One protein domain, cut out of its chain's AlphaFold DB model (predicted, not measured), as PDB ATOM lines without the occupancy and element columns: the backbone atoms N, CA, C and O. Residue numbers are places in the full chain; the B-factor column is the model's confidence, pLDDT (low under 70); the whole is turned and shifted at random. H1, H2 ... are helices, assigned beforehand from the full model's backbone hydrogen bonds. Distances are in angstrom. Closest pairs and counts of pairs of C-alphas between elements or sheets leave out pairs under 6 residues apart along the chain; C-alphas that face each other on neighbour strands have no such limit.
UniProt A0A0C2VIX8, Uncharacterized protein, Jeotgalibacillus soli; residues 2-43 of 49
ATOM      1  N   LEU A   2      77.716  72.531  30.227       63.84
ATOM      2  CA  LEU A   2      76.724  72.317  29.155       63.84
ATOM      3  C   LEU A   2      75.889  71.022  29.255       63.84
ATOM      4  O   LEU A   2      74.685  71.049  28.996       63.84
ATOM      5  N   ASP A   3      76.484  69.903  29.684       79.88
ATOM      6  CA  ASP A   3      75.762  68.635  29.850       79.88
ATOM      7  C   ASP A   3      74.664  68.678  30.920       79.88
ATOM      8  O   ASP A   3      73.643  68.008  30.775       79.88
ATOM      9  N   PHE A   4      74.840  69.441  32.001       88.25
ATOM     10  CA  PHE A   4      73.864  69.492  33.090       88.25
ATOM     11  C   PHE A   4      72.619  70.281  32.678       88.25
ATOM     12  O   PHE A   4      71.507  69.756  32.758       88.25
ATOM     13  N   THR A   5      72.808  71.496  32.164       92.69
ATOM     14  CA  THR A   5      71.713  72.379  31.746       92.69
ATOM     15  C   THR A   5      70.896  71.763  30.610       92.69
ATOM     16  O   THR A   5      69.663  71.714  30.680       92.69
ATOM     17  N   TRP A   6      71.561  71.156  29.619       92.00
ATOM     18  CA  TRP A   6      70.883  70.410  28.554       92.00
ATOM     19  C   TRP A   6      70.153  69.157  29.068       92.00
ATOM     20  O   TRP A   6      69.039  68.848  28.634       92.00
ATOM     21  N   LYS A   7      70.728  68.429  30.031       94.81
ATOM     22  CA  LYS A   7      70.097  67.239  30.625       94.81
ATOM     23  C   LYS A   7      68.862  67.576  31.458       94.81
ATOM     24  O   LYS A   7      67.910  66.797  31.457       94.81
ATOM     25  N   VAL A   8      68.855  68.711  32.158       93.31
ATOM     26  CA  VAL A   8      67.668  69.191  32.883       93.31
ATOM     27  C   VAL A   8      66.563  69.534  31.888       93.31
ATOM     28  O   VAL A   8      65.459  69.007  32.018       93.31
ATOM     29  N   PHE A   9      66.870  70.317  30.851       95.19
ATOM     30  CA  PHE A   9      65.889  70.690  29.832       95.19
ATOM     31  C   PHE A   9      65.342  69.482  29.063       95.19
ATOM     32  O   PHE A   9      64.133  69.326  28.947       95.19
ATOM     33  N   SER A  10      66.200  68.567  28.608       95.75
ATOM     34  CA  SER A  10      65.758  67.366  27.879       95.75
ATOM     35  C   SER A  10      64.883  66.423  28.715       95.75
ATOM     36  O   SER A  10      64.116  65.644  28.151       95.75
ATOM     37  N   LYS A  11      64.964  66.488  30.051       96.44
ATOM     38  CA  LYS A  11      64.110  65.708  30.961       96.44
ATOM     39  C   LYS A  11      62.798  66.399  31.312       96.44
ATOM     40  O   LYS A  11      61.804  65.704  31.502       96.44
ATOM     41  N   THR A  12      62.802  67.720  31.471       96.25
ATOM     42  CA  THR A  12      61.651  68.460  32.018       96.25
ATOM     43  C   THR A  12      60.906  69.285  30.975       96.25
ATOM     44  O   THR A  12      59.746  69.619  31.193       96.25
ATOM     45  N   GLY A  13      61.559  69.645  29.869       95.69
ATOM     46  CA  GLY A  13      61.058  70.591  28.873       95.69
ATOM     47  C   GLY A  13      60.824  72.005  29.418       95.69
ATOM     48  O   GLY A  13      60.198  72.817  28.742       95.69
ATOM     49  N   ASN A  14      61.277  72.309  30.639       97.12
ATOM     50  CA  ASN A  14      61.001  73.582  31.295       97.12
ATOM     51  C   ASN A  14      61.974  74.661  30.794       97.12
ATOM     52  O   ASN A  14      63.154  74.667  31.157       97.12
ATOM     53  N   ILE A  15      61.463  75.562  29.953       96.19
ATOM     54  CA  ILE A  15      62.244  76.639  29.338       96.19
ATOM     55  C   ILE A  15      62.709  77.686  30.356       96.19
ATOM     56  O   ILE A  15      63.852  78.123  30.279       96.19
ATOM     57  N   ASP A  16      61.885  78.026  31.348       97.06
ATOM     58  CA  ASP A  16      62.231  79.035  32.357       97.06
ATOM     59  C   ASP A  16      63.445  78.592  33.186       97.06
ATOM     60  O   ASP A  16      64.379  79.355  33.423       97.06
ATOM     61  N   THR A  17      63.473  77.309  33.562       95.19
ATOM     62  CA  THR A  17      64.600  76.706  34.286       95.19
ATOM     63  C   THR A  17      65.853  76.643  33.415       95.19
ATOM     64  O   THR A  17      66.950  76.888  33.909       95.19
ATOM     65  N   TYR A  18      65.711  76.327  32.123       95.12
ATOM     66  CA  TYR A  18      66.837  76.315  31.188       95.12
ATOM     67  C   TYR A  18      67.467  77.703  31.050       95.12
ATOM     68  O   TYR A  18      68.684  77.820  31.169       95.12
ATOM     69  N   LEU A  19      66.654  78.745  30.858       95.88
ATOM     70  CA  LEU A  19      67.138  80.120  30.724       95.88
ATOM     71  C   LEU A  19      67.840  80.602  31.997       95.88
ATOM     72  O   LEU A  19      68.938  81.142  31.909       95.88
ATOM     73  N   LEU A  20      67.267  80.324  33.172       96.19
ATOM     74  CA  LEU A  20      67.888  80.673  34.450       96.19
ATOM     75  C   LEU A  20      69.245  79.975  34.645       96.19
ATOM     76  O   LEU A  20      70.215  80.604  35.058       96.19
ATOM     77  N   LEU A  21      69.336  78.680  34.326       94.94
ATOM     78  CA  LEU A  21      70.604  77.947  34.393       94.94
ATOM     79  C   LEU A  21      71.626  78.477  33.379       94.94
ATOM     80  O   LEU A  21      72.804  78.587  33.712       94.94
ATOM     81  N   LYS A  22      71.183  78.836  32.168       92.50
ATOM     82  CA  LYS A  22      72.044  79.424  31.137       92.50
ATOM     83  C   LYS A  22      72.618  80.773  31.557       92.50
ATOM     84  O   LYS A  22      73.802  80.984  31.332       92.50
ATOM     85  N   GLU A  23      71.823  81.634  32.187       94.25
ATOM     86  CA  GLU A  23      72.287  82.938  32.677       94.25
ATOM     87  C   GLU A  23      73.373  82.780  33.752       94.25
ATOM     88  O   GLU A  23      74.380  83.481  33.733       94.25
ATOM     89  N   ILE A  24      73.216  81.810  34.659       93.38
ATOM     90  CA  ILE A  24      74.220  81.518  35.691       93.38
ATOM     91  C   ILE A  24      75.508  80.959  35.069       93.38
ATOM     92  O   ILE A  24      76.599  81.365  35.465       93.38
ATOM     93  N   GLU A  25      75.397  80.034  34.108       89.94
ATOM     94  CA  GLU A  25      76.559  79.515  33.372       89.94
ATOM     95  C   GLU A  25      77.313  80.638  32.650       89.94
ATOM     96  O   GLU A  25      78.534  80.709  32.745       89.94
ATOM     97  N   GLU A  26      76.591  81.531  31.972       89.56
ATOM     98  CA  GLU A  26      77.170  82.665  31.249       89.56
ATOM     99  C   GLU A  26      77.888  83.636  32.196       89.56
ATOM    100  O   GLU A  26      78.991  84.092  31.899       89.56
ATOM    101  N   GLN A  27      77.325  83.906  33.376       90.31
ATOM    102  CA  GLN A  27      77.991  84.726  34.393       90.31
ATOM    103  C   GLN A  27      79.299  84.095  34.899       90.31
ATOM    104  O   GLN A  27      80.258  84.819  35.179       90.31
ATOM    105  N   ASP A  28      79.355  82.767  35.024       86.94
ATOM    106  CA  ASP A  28      80.573  82.063  35.436       86.94
ATOM    107  C   ASP A  28      81.643  82.077  34.333       86.94
ATOM    108  O   ASP A  28      82.811  82.337  34.628       86.94
ATOM    109  N   GLU A  29      81.239  81.894  33.071       85.88
ATOM    110  CA  GLU A  29      82.121  81.992  31.898       85.88
ATOM    111  C   GLU A  29      82.715  83.401  31.764       85.88
ATOM    112  O   GLU A  29      83.936  83.543  31.711       85.88
ATOM    113  N   ILE A  30      81.890  84.453  31.837       86.31
ATOM    114  CA  ILE A  30      82.354  85.851  31.784       86.31
ATOM    115  C   ILE A  30      83.346  86.147  32.912       86.31
ATOM    116  O   ILE A  30      84.355  86.825  32.703       86.31
ATOM    117  N   ARG A  31      83.071  85.651  34.123       84.81
ATOM    118  CA  ARG A  31      83.973  85.835  35.261       84.81
ATOM    119  C   ARG A  31      85.293  85.103  35.040       84.81
ATOM    120  O   ARG A  31      86.338  85.671  35.331       84.81
ATOM    121  N   SER A  32      85.256  83.873  34.532       84.06
ATOM    122  CA  SER A  32      86.465  83.115  34.205       84.06
ATOM    123  C   SER A  32      87.297  83.826  33.135       84.06
ATOM    124  O   SER A  32      88.505  83.968  33.306       84.06
ATOM    125  N   ASP A  33      86.665  84.325  32.074       82.50
ATOM    126  CA  ASP A  33      87.345  85.045  30.992       82.50
ATOM    127  C   ASP A  33      87.968  86.360  31.480       82.50
ATOM    128  O   ASP A  33      89.084  86.714  31.084       82.50
ATOM    129  N   MET A  34      87.284  87.072  32.381       84.06
ATOM    130  CA  MET A  34      87.824  88.273  33.019       84.06
ATOM    131  C   MET A  34      89.067  87.949  33.856       84.06
ATOM    132  O   MET A  34      90.083  88.622  33.698       84.06
ATOM    133  N   LEU A  35      89.015  86.891  34.672       82.56
ATOM    134  CA  LEU A  35      90.148  86.452  35.491       82.56
ATOM    135  C   LEU A  35      91.348  86.036  34.628       82.56
ATOM    136  O   LEU A  35      92.464  86.469  34.899       82.56
ATOM    137  N   ILE A  36      91.114  85.280  33.549       78.31
ATOM    138  CA  ILE A  36      92.155  84.905  32.579       78.31
ATOM    139  C   ILE A  36      92.803  86.156  31.981       78.31
ATOM    140  O   ILE A  36      94.029  86.258  31.916       78.31
ATOM    141  N   THR A  37      91.981  87.126  31.577       77.25
ATOM    142  CA  THR A  37      92.460  88.383  30.997       77.25
ATOM    143  C   THR A  37      93.333  89.134  32.003       77.25
ATOM    144  O   THR A  37      94.439  89.550  31.664       77.25
ATOM    145  N   GLU A  38      92.890  89.279  33.254       76.81
ATOM    146  CA  GLU A  38      93.659  89.942  34.313       76.81
ATOM    147  C   GLU A  38      94.996  89.239  34.607       76.81
ATOM    148  O   GLU A  38      96.028  89.911  34.682       76.81
ATOM    149  N   GLU A  39      95.016  87.909  34.726       77.56
ATOM    150  CA  GLU A  39      96.248  87.134  34.945       77.56
ATOM    151  C   GLU A  39      97.242  87.272  33.778       77.56
ATOM    152  O   GLU A  39      98.455  87.419  33.989       77.56
ATOM    153  N   GLU A  40      96.743  87.291  32.541       75.94
ATOM    154  CA  GLU A  40      97.552  87.491  31.339       75.94
ATOM    155  C   GLU A  40      98.144  88.913  31.277       75.94
ATOM    156  O   GLU A  40      99.334  89.078  30.980       75.94
ATOM    157  N   TRP A  41      97.369  89.941  31.645       77.62
ATOM    158  CA  TRP A  41      97.860  91.323  31.751       77.62
ATOM    159  C   TRP A  41      98.934  91.486  32.834       77.62
ATOM    160  O   TRP A  41      99.937  92.176  32.615       77.62
ATOM    161  N   GLN A  42      98.772  90.841  33.992       74.75
ATOM    162  CA  GLN A  42      99.779  90.872  35.061       74.75
ATOM    163  C   GLN A  42     101.080  90.175  34.634       74.75
ATOM    164  O   GLN A  42     102.171  90.637  34.966       74.75
ATOM    165  N   SER A  43     100.978  89.114  33.829       73.81
ATOM    166  CA  SER A  43     102.131  88.358  33.329       73.81
ATOM    167  C   SER A  43     102.932  89.103  32.249       73.81
ATOM    168  O   SER A  43     104.145  88.929  32.159       73.81
TER     169      SER A  43
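Overview. This is residues 2 to 43 of the 49 residues of an uncharacterized protein of Jeotgalibacillus soli (UniProt A0A0C2VIX8). Look for a lopsided helical hairpin: the short helix H1 folds back along the near end of the much longer helix H2, whose far part, residues 26 to 43, sticks out as a free arm. The printed part has 42 residues, with two named helices, H1 then H2, and no named strand; its class is all helix. It is extended, with a radius of gyration of the C-alphas of 14.3 A, and spans 45 by 16 by 6 A, a rod.

Arrangement. Begin with H1, residues 2 to 12, and go on to H2, residues 15 to 43; a tight link of two residues joins them as a helical hairpin. They run opposite ways at a shallow tilt of 6 degrees. H2 touches H1 with residues 15 to 22 alone; the closest C-alphas, those of Phe 9 and Tyr 18, are 5.9 A apart. In H1 and H2 every O i to N i+4 pair is within hydrogen-bond range.

Along the chain. Find C-alpha 2 at (76.724, 72.317, 29.155); from there H1 runs 15.8 A to C-alpha 12 at (61.651, 68.460, 32.018). H2 runs 41.8 A from C-alpha 15 to C-alpha 43 at (102.131, 88.358, 33.329).

Size, cuts and confidence. The C-alphas farthest apart, those of Thr 12 and Ser 43, are 45.1 A apart. The printed part has no cut. In the B-factor column the mean pLDDT of the printed part is 87.9; residue 2 alone is under 70.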